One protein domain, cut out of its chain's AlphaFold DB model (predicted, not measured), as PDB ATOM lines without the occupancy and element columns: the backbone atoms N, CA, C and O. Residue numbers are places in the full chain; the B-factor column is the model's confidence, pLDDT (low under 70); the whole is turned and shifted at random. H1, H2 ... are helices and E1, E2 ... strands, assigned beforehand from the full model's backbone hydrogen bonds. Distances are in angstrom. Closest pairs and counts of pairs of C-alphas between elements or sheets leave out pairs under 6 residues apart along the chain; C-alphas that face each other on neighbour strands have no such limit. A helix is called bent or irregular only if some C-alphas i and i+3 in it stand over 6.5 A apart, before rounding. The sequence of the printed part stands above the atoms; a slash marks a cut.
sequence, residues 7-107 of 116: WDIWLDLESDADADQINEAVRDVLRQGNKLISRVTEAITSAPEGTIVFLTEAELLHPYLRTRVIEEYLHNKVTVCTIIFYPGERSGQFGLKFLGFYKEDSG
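This is residues 7 to 107 of the 116 residues of an uncharacterized protein of Candidatus Ozemobacter sibiricus (UniProt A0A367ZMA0). A small body at one end is made of the helix arm H2b, the short helix H3 packed on it, and a two-strand parallel sheet, E1 and E2, beside them. The other arm of the bent helix, H2a, reaches away from this body with the short helix H1 beyond it, and the hairpin E3 and E4 makes a separate small head past the end of E2. The printed part has 101 residues, with three named helices and four named strands in the order H1 H2 E1 H3 E2 E3 E4, and its class is mixed, helices and strands. The whole is loose, with a radius of gyration of the C-alphas of 16.3 A and spans of 48 by 34 by 22 A.

H1 is residues 7 to 13, 9.9 A long, and its C-alpha 7 lies at (-38.170, 16.301, 43.095). H2, residues 19 to 45, was assigned as one helix by its hydrogen bonds, but it is bent: C-alphas 33 and 36 are 8.5 A apart. Its arms are H2a, residues 19 to 33, 23.5 A, and H2b, residues 36 to 45, 14.2 A. H2a is itself irregular, with C-alphas 30 and 33 8.3 A apart. E1 is residues 52 to 55, 9.9 A, and H3 is residues 67 to 74, 10.8 A. E2 is residues 81 to 84, 10.1 A, and E3 is residues 88 to 91, 9.5 A. E4, residues 95 to 98, 9.9 A, ends with C-alpha 98 at (-21.506, 31.919, 54.304).

H1 and H2a are apart. H2a and H2b are close but not clearly touching, at a steep tilt of 43 degrees; their closest C-alphas, of Leu 30 and Leu 36, are 6.5 A apart. H2b touches H3 at a steep tilt of 53 degrees, the same way, with the C-alphas of Thr 41 and Leu 74 closest at 6.2 A. The closest C-alphas of H2b and E1 are those of Ile 44 and Val 53, 6.8 A apart. E1 and E2 are parallel, with N 53 and O 81 at 2.9 A; E1, H3 and E2 form a strand-helix-strand unit, two parallel neighbour strands with a helix between, and its crossover is right-handed. E3 and E4 are an antiparallel hairpin, with N 97 and O 89 at 2.8 A. Residues 95 to 96 of E4 also pair with residues 105 to 106, antiparallel. Every O i to N i+4 pair is within hydrogen-bond range in H1, H2b and H3; in H2a 10 of 11 are.

The two C-alphas farthest apart, of Asp 16 and Gly 50, are 50.1 A apart. The printed part has no cut, and the link from E1 to H3, 11 residues, is long. The mean pLDDT of the printed part is 85.1; residue 7, residues 10 to 11, residues 14 to 15 and residue 17 are under 70.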
ATOM      1  N   TRP A   7     -37.998  16.934  41.790       66.25
ATOM      2  CA  TRP A   7     -38.170  16.301  43.095       66.25
ATOM      3  C   TRP A   7     -39.130  15.108  43.041       66.25
ATOM      4  O   TRP A   7     -38.780  14.032  43.510       66.25
ATOM      5  N   ASP A   8     -40.283  15.260  42.387       71.00
ATOM      6  CA  ASP A   8     -41.255  14.170  42.244       71.00
ATOM      7  C   ASP A   8     -40.714  13.038  41.356       71.00
ATOM      8  O   ASP A   8     -40.916  11.868  41.654       71.00
ATOM      9  N   ILE A   9     -39.950  13.377  40.309       73.69
ATOM     10  CA  ILE A   9     -39.265  12.396  39.450       73.69
ATOM     11  C   ILE A   9     -38.224  11.604  40.250       73.69
ATOM     12  O   ILE A   9     -38.063  10.409  40.040       73.69
ATOM     13  N   TRP A  10     -37.498  12.259  41.157       69.88
ATOM     14  CA  TRP A  10     -36.480  11.606  41.979       69.88
ATOM     15  C   TRP A  10     -37.117  10.704  43.032       69.88
ATOM     16  O   TRP A  10     -36.651   9.590  43.213       69.88
ATOM     17  N   LEU A  11     -38.205  11.147  43.666       67.12
ATOM     18  CA  LEU A  11     -38.969  10.321  44.603       67.12
ATOM     19  C   LEU A  11     -39.617   9.102  43.931       67.12
ATOM     20  O   LEU A  11     -39.756   8.073  44.578       67.12
ATOM     21  N   ASP A  12     -40.013   9.205  42.661       75.00
ATOM     22  CA  ASP A  12     -40.556   8.078  41.889       75.00
ATOM     23  C   ASP A  12     -39.456   7.095  41.451       75.00
ATOM     24  O   ASP A  12     -39.618   5.884  41.561       75.00
ATOM     25  N   LEU A  13     -38.303   7.608  41.001       73.06
ATOM     26  CA  LEU A  13     -37.158   6.781  40.594       73.06
ATOM     27  C   LEU A  13     -36.456   6.094  41.773       73.06
ATOM     28  O   LEU A  13     -35.889   5.020  41.595       73.06
ATOM     29  N   GLU A  14     -36.487   6.714  42.950       67.56
ATOM     30  CA  GLU A  14     -35.780   6.284  44.158       67.56
ATOM     31  C   GLU A  14     -36.770   6.079  45.318       67.56
ATOM     32  O   GLU A  14     -36.485   6.427  46.462       67.56
ATOM     33  N   SER A  15     -37.961   5.534  45.039       68.12
ATOM     34  CA  SER A  15     -39.049   5.391  46.025       68.12
ATOM     35  C   SER A  15     -38.673   4.578  47.267       68.12
ATOM     36  O   SER A  15     -39.292   4.735  48.320       68.12
ATOM     37  N   ASP A  16     -37.660   3.721  47.132       71.44
ATOM     38  CA  ASP A  16     -37.129   2.862  48.191       71.44
ATOM     39  C   ASP A  16     -35.826   3.401  48.808       71.44
ATOM     40  O   ASP A  16     -35.340   2.827  49.786       71.44
ATOM     41  N   ALA A  17     -35.246   4.474  48.256       68.81
ATOM     42  CA  ALA A  17     -34.012   5.047  48.770       68.81
ATOM     43  C   ALA A  17     -34.303   6.016  49.916       68.81
ATOM     44  O   ALA A  17     -35.144   6.914  49.813       68.81
ATOM     45  N   ASP A  18     -33.572   5.871  51.016       77.31
ATOM     46  CA  ASP A  18     -33.627   6.869  52.075       77.31
ATOM     47  C   ASP A  18     -32.871   8.152  51.673       77.31
ATOM     48  O   ASP A  18     -32.091   8.208  50.716       77.31
ATOM     49  N   ALA A  19     -33.123   9.233  52.413       74.81
ATOM     50  CA  ALA A  19     -32.516  10.528  52.124       74.81
ATOM     51  C   ALA A  19     -30.977  10.492  52.175       74.81
ATOM     52  O   ALA A  19     -30.331  11.277  51.478       74.81
ATOM     53  N   ASP A  20     -30.381   9.601  52.972       79.56
ATOM     54  CA  ASP A  20     -28.929   9.480  53.085       79.56
ATOM     55  C   ASP A  20     -28.339   8.839  51.825       79.56
ATOM     56  O   ASP A  20     -27.344   9.336  51.296       79.56
ATOM     57  N   GLN A  21     -28.993   7.814  51.276       81.38
ATOM     58  CA  GLN A  21     -28.614   7.196  50.004       81.38
ATOM     59  C   GLN A  21     -28.688   8.190  48.842       81.38
ATOM     60  O   GLN A  21     -27.749   8.281  48.046       81.38
ATOM     61  N   ILE A  22     -29.754   8.995  48.780       80.38
ATOM     62  CA  ILE A  22     -29.900  10.050  47.766       80.38
ATOM     63  C   ILE A  22     -28.793  11.105  47.918       80.38
ATOM     64  O   ILE A  22     -28.169  11.505  46.930       80.38
ATOM     65  N   ASN A  23     -28.503  11.543  49.146       83.00
ATOM     66  CA  ASN A  23     -27.446  12.522  49.409       83.00
ATOM     67  C   ASN A  23     -26.056  11.992  49.025       83.00
ATOM     68  O   ASN A  23     -25.255  12.739  48.454       83.00
ATOM     69  N   GLU A  24     -25.756  10.722  49.309       83.75
ATOM     70  CA  GLU A  24     -24.490  10.096  48.917       83.75
ATOM     71  C   GLU A  24     -24.386   9.925  47.398       83.75
ATOM     72  O   GLU A  24     -23.354  10.270  46.824       83.75
ATOM     73  N   ALA A  25     -25.465   9.541  46.712       84.00
ATOM     74  CA  ALA A  25     -25.481   9.478  45.251       84.00
ATOM     75  C   ALA A  25     -25.200  10.851  44.606       84.00
ATOM     76  O   ALA A  25     -24.369  10.965  43.699       84.00
ATOM     77  N   VAL A  26     -25.831  11.922  45.103       83.56
ATOM     78  CA  VAL A  26     -25.562  13.298  44.642       83.56
ATOM     79  C   VAL A  26     -24.111  13.692  44.925       83.56
ATOM     80  O   VAL A  26     -23.433  14.244  44.051       83.56
ATOM     81  N   ARG A  27     -23.608  13.387  46.127       83.88
ATOM     82  CA  ARG A  27     -22.218  13.653  46.518       83.88
ATOM     83  C   ARG A  27     -21.238  12.958  45.577       83.88
ATOM     84  O   ARG A  27     -20.288  13.602  45.125       83.88
ATOM     85  N   ASP A  28     -21.469  11.689  45.268       85.88
ATOM     86  CA  ASP A  28     -20.616  10.892  44.396       85.88
ATOM     87  C   ASP A  28     -20.595  11.453  42.980       85.88
ATOM     88  O   ASP A  28     -19.517  11.704  42.441       85.88
ATOM     89  N   VAL A  29     -21.758  11.758  42.402       84.81
ATOM     90  CA  VAL A  29     -21.846  12.347  41.056       84.81
ATOM     91  C   VAL A  29     -21.110  13.686  40.977       84.81
ATOM     92  O   VAL A  29     -20.390  13.940  40.006       84.81
ATOM     93  N   LEU A  30     -21.247  14.540  41.995       82.19
ATOM     94  CA  LEU A  30     -20.599  15.853  42.020       82.19
ATOM     95  C   LEU A  30     -19.083  15.769  42.252       82.19
ATOM     96  O   LEU A  30     -18.337  16.596  41.720       82.19
ATOM     97  N   ARG A  31     -18.609  14.775  43.014       76.50
ATOM     98  CA  ARG A  31     -17.179  14.579  43.308       76.50
ATOM     99  C   ARG A  31     -16.454  13.736  42.267       76.50
ATOM    100  O   ARG A  31     -15.236  13.870  42.127       76.50
ATOM    101  N   GLN A  32     -17.158  12.887  41.523       82.31
ATOM    102  CA  GLN A  32     -16.533  11.951  40.597       82.31
ATOM    103  C   GLN A  32     -15.759  12.695  39.500       82.31
ATOM    104  O   GLN A  32     -16.320  13.320  38.597       82.31
ATOM    105  N   GLY A  33     -14.428  12.603  39.573       77.50
ATOM    106  CA  GLY A  33     -13.510  13.156  38.577       77.50
ATOM    107  C   GLY A  33     -13.547  14.681  38.442       77.50
ATOM    108  O   GLY A  33     -13.137  15.189  37.402       77.50
ATOM    109  N   ASN A  34     -14.068  15.409  39.441       84.69
ATOM    110  CA  ASN A  34     -14.221  16.871  39.420       84.69
ATOM    111  C   ASN A  34     -14.930  17.406  38.159       84.69
ATOM    112  O   ASN A  34     -14.701  18.544  37.755       84.69
ATOM    113  N   LYS A  35     -15.789  16.600  37.514       87.75
ATOM    114  CA  LYS A  35     -16.357  16.907  36.188       87.75
ATOM    115  C   LYS A  35     -17.082  18.249  36.146       87.75
ATOM    116  O   LYS A  35     -16.908  18.999  35.188       87.75
ATOM    117  N   LEU A  36     -17.875  18.551  37.177       87.25
ATOM    118  CA  LEU A  36     -18.582  19.825  37.280       87.25
ATOM    119  C   LEU A  36     -17.596  20.999  37.322       87.25
ATOM    120  O   LEU A  36     -17.703  21.917  36.516       87.25
ATOM    121  N   ILE A  37     -16.615  20.935  38.223       90.00
ATOM    122  CA  ILE A  37     -15.598  21.978  38.381       90.00
ATOM    123  C   ILE A  37     -14.782  22.162  37.104       90.00
ATOM    124  O   ILE A  37     -14.550  23.297  36.688       90.00
ATOM    125  N   SER A  38     -14.399  21.069  36.448       91.31
ATOM    126  CA  SER A  38     -13.682  21.109  35.174       91.31
ATOM    127  C   SER A  38     -14.504  21.797  34.087       91.31
ATOM    128  O   SER A  38     -13.971  22.661  33.403       91.31
ATOM    129  N   ARG A  39     -15.808  21.500  33.977       91.75
ATOM    130  CA  ARG A  39     -16.698  22.161  33.007       91.75
ATOM    131  C   ARG A  39     -16.900  23.644  33.294       91.75
ATOM    132  O   ARG A  39     -16.870  24.443  32.365       91.75
ATOM    133  N   VAL A  40     -17.104  24.019  34.558       91.75
ATOM    134  CA  VAL A  40     -17.221  25.435  34.954       91.75
ATOM    135  C   VAL A  40     -15.926  26.179  34.633       91.75
ATOM    136  O   VAL A  40     -15.963  27.254  34.039       91.75
ATOM    137  N   THR A  41     -14.780  25.580  34.968       92.75
ATOM    138  CA  THR A  41     -13.458  26.142  34.661       92.75
ATOM    139  C   THR A  41     -13.289  26.314  33.157       92.75
ATOM    140  O   THR A  41     -12.971  27.408  32.714       92.75
ATOM    141  N   GLU A  42     -13.565  25.274  32.370       94.25
ATOM    142  CA  GLU A  42     -13.457  25.299  30.911       94.25
ATOM    143  C   GLU A  42     -14.341  26.383  30.288       94.25
ATOM    144  O   GLU A  42     -13.856  27.152  29.459       94.25
ATOM    145  N   ALA A  43     -15.598  26.509  30.722       94.38
ATOM    146  CA  ALA A  43     -16.516  27.542  30.241       94.38
ATOM    147  C   ALA A  43     -15.994  28.967  30.503       94.38
ATOM    148  O   ALA A  43     -16.158  29.845  29.660       94.38
ATOM    149  N   ILE A  44     -15.333  29.191  31.644       94.88
ATOM    150  CA  ILE A  44     -14.723  30.483  31.980       94.88
ATOM    151  C   ILE A  44     -13.442  30.708  31.169       94.88
ATOM    152  O   ILE A  44     -13.247  31.779  30.603       94.88
ATOM    153  N   THR A  45     -12.558  29.711  31.094       95.31
ATOM    154  CA  THR A  45     -11.230  29.864  30.476       95.31
ATOM    155  C   THR A  45     -11.259  29.859  28.950       95.31
ATOM    156  O   THR A  45     -10.326  30.351  28.325       95.31
ATOM    157  N   SER A  46     -12.305  29.288  28.345       96.00
ATOM    158  CA  SER A  46     -12.517  29.284  26.889       96.00
ATOM    159  C   SER A  46     -13.318  30.487  26.384       96.00
ATOM    160  O   SER A  46     -13.513  30.625  25.175       96.00
ATOM    161  N   ALA A  47     -13.781  31.362  27.283       96.88
ATOM    162  CA  ALA A  47     -14.525  32.553  26.908       96.88
ATOM    163  C   ALA A  47     -13.671  33.471  26.002       96.88
ATOM    164  O   ALA A  47     -12.493  33.694  26.299       96.88
ATOM    165  N   PRO A  48     -14.239  34.025  24.912       96.81
ATOM    166  CA  PRO A  48     -13.515  34.939  24.032       96.81
ATOM    167  C   PRO A  48     -13.020  36.192  24.760       96.81
ATOM    168  O   PRO A  48     -13.649  36.664  25.712       96.81
ATOM    169  N   GLU A  49     -11.937  36.786  24.260       95.75
ATOM    170  CA  GLU A  49     -11.446  38.075  24.752       95.75
ATOM    171  C   GLU A  49     -12.549  39.150  24.703       95.75
ATOM    172  O   GLU A  49     -13.378  39.179  23.793       95.75
ATOM    173  N   GLY A  50     -12.589  40.018  25.718       96.00
ATOM    174  CA  GLY A  50     -13.636  41.036  25.864       96.00
ATOM    175  C   GLY A  50     -14.954  40.526  26.463       96.00
ATOM    176  O   GLY A  50     -15.880  41.316  26.640       96.00
ATOM    177  N   THR A  51     -15.049  39.241  26.818       97.62
ATOM    178  CA  THR A  51     -16.219  38.682  27.513       97.62
ATOM    179  C   THR A  51     -16.190  39.013  29.007       97.62
ATOM    180  O   THR A  51     -15.130  39.032  29.634       97.62
ATOM    181  N   ILE A  52     -17.366  39.239  29.599       97.06
ATOM    182  CA  ILE A  52     -17.554  39.248  31.054       97.06
ATOM    183  C   ILE A  52     -18.374  38.015  31.421       97.06
ATOM    184  O   ILE A  52     -19.457  37.807  30.873       97.06
ATOM    185  N   VAL A  53     -17.865  37.205  32.346       96.56
ATOM    186  CA  VAL A  53     -18.549  36.007  32.834       96.56
ATOM    187  C   VAL A  53     -19.131  36.278  34.213       96.56
ATOM    188  O   VAL A  53     -18.417  36.656  35.140       96.56
ATOM    189  N   PHE A  54     -20.431  36.040  34.354       95.56
ATOM    190  CA  PHE A  54     -21.125  36.075  35.634       95.56
ATOM    191  C   PHE A  54     -21.415  34.648  36.093       95.56
ATOM    192  O   PHE A  54     -22.183  33.932  35.453       95.56
ATOM    193  N   LEU A  55     -20.814  34.242  37.210       92.19
ATOM    194  CA  LEU A  55     -21.139  32.990  37.881       92.19
ATOM    195  C   LEU A  55     -22.140  33.279  38.997       92.19
ATOM    196  O   LEU A  55     -21.776  33.729  40.085       92.19
ATOM    197  N   THR A  56     -23.415  33.053  38.703       90.69
ATOM    198  CA  THR A  56     -24.514  33.176  39.662       90.69
ATOM    199  C   THR A  56     -24.770  31.850  40.363       90.69
ATOM    200  O   THR A  56     -24.394  30.796  39.856       90.69
ATOM    201  N   GLU A  57     -25.431  31.898  41.522       85.62
ATOM    202  CA  GLU A  57     -25.858  30.693  42.251       85.62
ATOM    203  C   GLU A  57     -24.701  29.717  42.564       85.62
ATOM    204  O   GLU A  57     -24.904  28.507  42.649       85.62
ATOM    205  N   ALA A  58     -23.482  30.238  42.770       81.81
ATOM    206  CA  ALA A  58     -22.257  29.447  42.960       81.81
ATOM    207  C   ALA A  58     -22.315  28.461  44.150       81.81
ATOM    208  O   ALA A  58     -21.542  27.508  44.210       81.81
ATOM    209  N   GLU A  59     -23.265  28.671  45.061       79.75
ATOM    210  CA  GLU A  59     -23.492  27.873  46.269       79.75
ATOM    211  C   GLU A  59     -24.812  27.085  46.246       79.75
ATOM    212  O   GLU A  59     -25.200  26.510  47.259       79.75
ATOM    213  N   LEU A  60     -25.519  27.017  45.109       82.31
ATOM    214  CA  LEU A  60     -26.756  26.225  44.995       82.31
ATOM    215  C   LEU A  60     -26.535  24.744  45.337       82.31
ATOM    216  O   LEU A  60     -27.446  24.058  45.785       82.31
ATOM    217  N   LEU A  61     -25.310  24.260  45.128       80.88
ATOM    218  CA  LEU A  61     -24.904  22.883  45.392       80.88
ATOM    219  C   LEU A  61     -24.325  22.683  46.796       80.88
ATOM    220  O   LEU A  61     -23.726  21.642  47.064       80.88
ATOM    221  N   HIS A  62     -24.480  23.646  47.702       82.00
ATOM    222  CA  HIS A  62     -24.220  23.420  49.120       82.00
ATOM    223  C   HIS A  62     -25.093  22.259  49.654       82.00
ATOM    224  O   HIS A  62     -26.258  22.156  49.275       82.00
ATOM    225  N   PRO A  63     -24.565  21.368  50.524       81.19
ATOM    226  CA  PRO A  63     -23.205  21.328  51.079       81.19
ATOM    227  C   PRO A  63     -22.192  20.527  50.251       81.19
ATOM    228  O   PRO A  63     -21.072  20.291  50.711       81.19
ATOM    229  N   TYR A  64     -22.560  20.071  49.057       83.62
ATOM    230  CA  TYR A  64     -21.733  19.196  48.225       83.62
ATOM    231  C   TYR A  64     -20.540  19.916  47.600       83.62
ATOM    232  O   TYR A  64     -19.465  19.323  47.467       83.62
ATOM    233  N   LEU A  65     -20.720  21.192  47.256       82.81
ATOM    234  CA  LEU A  65     -19.697  22.055  46.686       82.81
ATOM    235  C   LEU A  65     -19.673  23.400  47.416       82.81
ATOM    236  O   LEU A  65     -20.723  23.935  47.746       82.81
ATOM    237  N   ARG A  66     -18.467  23.929  47.654       83.56
ATOM    238  CA  ARG A  66     -18.237  25.301  48.136       83.56
ATOM    239  C   ARG A  66     -17.601  26.126  47.021       83.56
ATOM    240  O   ARG A  66     -16.714  25.613  46.334       83.56
ATOM    241  N   THR A  67     -17.948  27.405  46.909       85.81
ATOM    242  CA  THR A  67     -17.406  28.347  45.905       85.81
ATOM    243  C   THR A  67     -15.886  28.407  45.933       85.81
ATOM    244  O   THR A  67     -15.256  28.474  44.882       85.81
ATOM    245  N   ARG A  68     -15.275  28.286  47.118       84.88
ATOM    246  CA  ARG A  68     -13.816  28.232  47.274       84.88
ATOM    247  C   ARG A  68     -13.150  27.181  46.377       84.88
ATOM    248  O   ARG A  68     -12.069  27.427  45.857       84.88
ATOM    249  N   VAL A  69     -13.797  26.036  46.143       86.94
ATOM    250  CA  VAL A  69     -13.270  24.998  45.240       86.94
ATOM    251  C   VAL A  69     -13.203  25.516  43.801       86.94
ATOM    252  O   VAL A  69     -12.227  25.271  43.103       86.94
ATOM    253  N   ILE A  70     -14.212  26.268  43.356       88.75
ATOM    254  CA  ILE A  70     -14.222  26.891  42.027       88.75
ATOM    255  C   ILE A  70     -13.070  27.902  41.924       88.75
ATOM    256  O   ILE A  70     -12.307  27.868  40.959       88.75
ATOM    257  N   GLU A  71     -12.888  28.748  42.940       88.12
ATOM    258  CA  GLU A  71     -11.797  29.732  42.968       88.12
ATOM    259  C   GLU A  71     -10.404  29.093  42.922       88.12
ATOM    260  O   GLU A  71      -9.538  29.548  42.174       88.12
ATOM    261  N   GLU A  72     -10.184  28.018  43.683       89.00
ATOM    262  CA  GLU A  72      -8.916  27.281  43.693       89.00
ATOM    263  C   GLU A  72      -8.583  26.713  42.306       89.00
ATOM    264  O   GLU A  72      -7.429  26.760  41.874       89.00
ATOM    265  N   TYR A  73      -9.586  26.234  41.566       90.62
ATOM    266  CA  TYR A  73      -9.395  25.706  40.214       90.62
ATOM    267  C   TYR A  73      -9.174  26.785  39.159       90.62
ATOM    268  O   TYR A  73      -8.443  26.536  38.194       90.62
ATOM    269  N   LEU A  74      -9.781  27.956  39.344       91.69
ATOM    270  CA  LEU A  74      -9.626  29.127  38.482       91.69
ATOM    271  C   LEU A  74      -8.323  29.890  38.739       91.69
ATOM    272  O   LEU A  74      -7.911  30.696  37.901       91.69
ATOM    273  N   HIS A  75      -7.654  29.643  39.868       89.94
ATOM    274  CA  HIS A  75      -6.427  30.339  40.228       89.94
ATOM    275  C   HIS A  75      -5.382  30.282  39.098       89.94
ATOM    276  O   HIS A  75      -4.985  29.208  38.650       89.94
ATOM    277  N   ASN A  76      -4.937  31.460  38.644       89.75
ATOM    278  CA  ASN A  76      -4.010  31.669  37.518       89.75
ATOM    279  C   ASN A  76      -4.482  31.150  36.144       89.75
ATOM    280  O   ASN A  76      -3.665  31.051  35.232       89.75
ATOM    281  N   LYS A  77      -5.769  30.824  35.972       92.31
ATOM    282  CA  LYS A  77      -6.331  30.367  34.687       92.31
ATOM    283  C   LYS A  77      -7.323  31.345  34.063       92.31
ATOM    284  O   LYS A  77      -7.591  31.245  32.873       92.31
ATOM    285  N   VAL A  78      -7.876  32.272  34.846       91.69
ATOM    286  CA  VAL A  78      -8.866  33.244  34.362       91.69
ATOM    287  C   VAL A  78      -8.212  34.256  33.420       91.69
ATOM    288  O   VAL A  78      -7.301  34.977  33.819       91.69
ATOM    289  N   THR A  79      -8.709  34.325  32.186       92.56
ATOM    290  CA  THR A  79      -8.238  35.236  31.127       92.56
ATOM    291  C   THR A  79      -9.212  36.378  30.832       92.56
ATOM    292  O   THR A  79      -8.836  37.351  30.183       92.56
ATOM    293  N   VAL A  80     -10.450  36.284  31.323       95.31
ATOM    294  CA  VAL A  80     -11.531  37.255  31.103       95.31
ATOM    295  C   VAL A  80     -12.095  37.767  32.429       95.31
ATOM    296  O   VAL A  80     -11.973  37.106  33.461       95.31
ATOM    297  N   CYS A  81     -12.746  38.933  32.430       94.62
ATOM    298  CA  CYS A  81     -13.381  39.450  33.644       94.62
ATOM    299  C   CYS A  81     -14.444  38.456  34.135       94.62
ATOM    300  O   CYS A  81     -15.430  38.206  33.447       94.62
ATOM    301  N   THR A  82     -14.227  37.876  35.315       94.62
ATOM    302  CA  THR A  82     -15.114  36.866  35.898       94.62
ATOM    303  C   THR A  82     -15.597  37.352  37.253       94.62
ATOM    304  O   THR A  82     -14.792  37.661  38.129       94.62
ATOM    305  N   ILE A  83     -16.914  37.423  37.417       93.88
ATOM    306  CA  ILE A  83     -17.578  37.893  38.630       93.88
ATOM    307  C   ILE A  83     -18.372  36.726  39.209       93.88
ATOM    308  O   ILE A  83     -19.301  36.222  38.577       93.88
ATOM    309  N   ILE A  84     -18.000  36.306  40.416       91.38
ATOM    310  CA  ILE A  84     -18.695  35.254  41.158       91.38
ATOM    311  C   ILE A  84     -19.613  35.912  42.184       91.38
ATOM    312  O   ILE A  84     -19.161  36.685  43.028       91.38
ATOM    313  N   PHE A  85     -20.905  35.604  42.117       90.50
ATOM    314  CA  PHE A  85     -21.875  36.075  43.097       90.50
ATOM    315  C   PHE A  85     -21.850  35.160  44.310       90.50
ATOM    316  O   PHE A  85     -22.242  33.994  44.234       90.50
ATOM    317  N   TYR A  86     -21.407  35.713  45.431       87.19
ATOM    318  CA  TYR A  86     -21.297  34.993  46.686       87.19
ATOM    319  C   TYR A  86     -22.505  35.291  47.591       87.19
ATOM    320  O   TYR A  86     -22.682  36.440  48.002       87.19
ATOM    321  N   PRO A  87     -23.347  34.295  47.922       81.62
ATOM    322  CA  PRO A  87     -24.481  34.487  48.819       81.62
ATOM    323  C   PRO A  87     -24.015  34.438  50.281       81.62
ATOM    324  O   PRO A  87     -24.001  33.393  50.936       81.62
ATOM    325  N   GLY A  88     -23.608  35.597  50.790       84.62
ATOM    326  CA  GLY A  88     -23.127  35.762  52.152       84.62
ATOM    327  C   GLY A  88     -22.722  37.197  52.452       84.62
ATOM    328  O   GLY A  88     -23.042  38.122  51.707       84.62
ATOM    329  N   GLU A  89     -22.003  37.363  53.553       86.31
ATOM    330  CA  GLU A  89     -21.558  38.663  54.051       86.31
ATOM    331  C   GLU A  89     -20.038  38.745  54.024       86.31
ATOM    332  O   GLU A  89     -19.328  37.741  54.136       86.31
ATOM    333  N   ARG A  90     -19.524  39.961  53.893       88.69
ATOM    334  CA  ARG A  90     -18.092  40.206  53.979       88.69
ATOM    335  C   ARG A  90     -17.650  40.155  55.438       88.69
ATOM    336  O   ARG A  90     -18.294  40.726  56.308       88.69
ATOM    337  N   SER A  91     -16.510  39.522  55.695       86.88
ATOM    338  CA  SER A  91     -15.834  39.568  56.991       86.88
ATOM    339  C   SER A  91     -14.447  40.180  56.815       86.88
ATOM    340  O   SER A  91     -13.553  39.593  56.207       86.88
ATOM    341  N   GLY A  92     -14.266  41.415  57.284       84.94
ATOM    342  CA  GLY A  92     -13.001  42.136  57.131       84.94
ATOM    343  C   GLY A  92     -12.607  42.372  55.666       84.94
ATOM    344  O   GLY A  92     -13.451  42.591  54.799       84.94
ATOM    345  N   GLN A  93     -11.304  42.388  55.367       81.69
ATOM    346  CA  GLN A  93     -10.823  42.705  54.015       81.69
ATOM    347  C   GLN A  93     -10.787  41.498  53.067       81.69
ATOM    348  O   GLN A  93     -10.974  41.684  51.866       81.69
ATOM    349  N   PHE A  94     -10.561  40.296  53.601       82.12
ATOM    350  CA  PHE A  94     -10.235  39.088  52.828       82.12
ATOM    351  C   PHE A  94     -11.094  37.871  53.201       82.12
ATOM    352  O   PHE A  94     -10.765  36.745  52.816       82.12
ATOM    353  N   GLY A  95     -12.137  38.079  54.004       84.94
ATOM    354  CA  GLY A  95     -13.006  37.026  54.505       84.94
ATOM    355  C   GLY A  95     -14.413  37.131  53.940       84.94
ATOM    356  O   GLY A  95     -14.933  38.225  53.699       84.94
ATOM    357  N   LEU A  96     -15.041  35.974  53.774       87.06
ATOM    358  CA  LEU A  96     -16.460  35.850  53.468       87.06
ATOM    359  C   LEU A  96     -17.117  34.919  54.489       87.06
ATOM    360  O   LEU A  96     -16.542  33.908  54.899       87.06
ATOM    361  N   LYS A  97     -18.330  35.268  54.913       86.62
ATOM    362  CA  LYS A  97     -19.149  34.472  55.820       86.62
ATOM    363  C   LYS A  97     -20.365  33.943  55.076       86.62
ATOM    364  O   LYS A  97     -21.167  34.701  54.534       86.62
ATOM    365  N   PHE A  98     -20.508  32.626  55.093       79.00
ATOM    366  CA  PHE A  98     -21.506  31.919  54.304       79.00
ATOM    367  C   PHE A  98     -22.781  31.614  55.102       79.00
ATOM    368  O   PHE A  98     -22.704  31.140  56.241       79.00
ATOM    369  N   LEU A  99     -23.951  31.879  54.499       76.56
ATOM    370  CA  LEU A  99     -25.303  31.589  55.023       76.56
ATOM    371  C   LEU A  99     -25.569  32.027  56.482       76.56
ATOM    372  O   LEU A  99     -26.482  31.526  57.131       76.56
ATOM    373  N   GLY A 100     -24.755  32.926  57.039       74.31
ATOM    374  CA  GLY A 100     -24.858  33.398  58.423       74.31
ATOM    375  C   GLY A 100     -24.439  32.397  59.514       74.31
ATOM    376  O   GLY A 100     -24.142  32.838  60.628       74.31
ATOM    377  N   PHE A 101     -24.344  31.093  59.221       81.00
ATOM    378  CA  PHE A 101     -24.036  30.047  60.212       81.00
ATOM    379  C   PHE A 101     -22.662  29.386  60.056       81.00
ATOM    380  O   PHE A 101     -22.173  28.777  61.009       81.00
ATOM    381  N   TYR A 102     -22.005  29.509  58.901       80.75
ATOM    382  CA  TYR A 102     -20.612  29.088  58.795       80.75
ATOM    383  C   TYR A 102     -19.684  30.096  59.467       80.75
ATOM    384  O   TYR A 102     -19.967  31.295  59.552       80.75
ATOM    385  N   LYS A 103     -18.541  29.591  59.939       84.38
ATOM    386  CA  LYS A 103     -17.413  30.449  60.303       84.38
ATOM    387  C   LYS A 103     -16.916  31.184  59.060       84.38
ATOM    388  O   LYS A 103     -17.132  30.729  57.938       84.38
ATOM    389  N   GLU A 104     -16.242  32.301  59.290       85.75
ATOM    390  CA  GLU A 104     -15.534  33.019  58.236       85.75
ATOM    391  C   GLU A 104     -14.594  32.075  57.476       85.75
ATOM    392  O   GLU A 104     -13.801  31.348  58.082       85.75
ATOM    393  N   ASP A 105     -14.699  32.104  56.151       83.00
ATOM    394  CA  ASP A 105     -13.733  31.503  55.246       83.00
ATOM    395  C   ASP A 105     -12.749  32.605  54.835       83.00
ATOM    396  O   ASP A 105     -13.134  33.620  54.249       83.00
ATOM    397  N   SER A 106     -11.488  32.445  55.232       79.31
ATOM    398  CA  SER A 106     -10.427  33.422  55.010       79.31
ATOM    399  C   SER A 106      -9.468  32.965  53.911       79.31
ATOM    400  O   SER A 106      -9.336  31.776  53.597       79.31
ATOM    401  N   GLY A 107      -8.758  33.935  53.332       77.62
ATOM    402  CA  GLY A 107      -7.756  33.673  52.297       77.62
ATOM    403  C   GLY A 107      -8.298  33.740  50.873       77.62
ATOM    404  O   GLY A 107      -7.674  33.182  49.967       77.62
TER     405      GLY A 107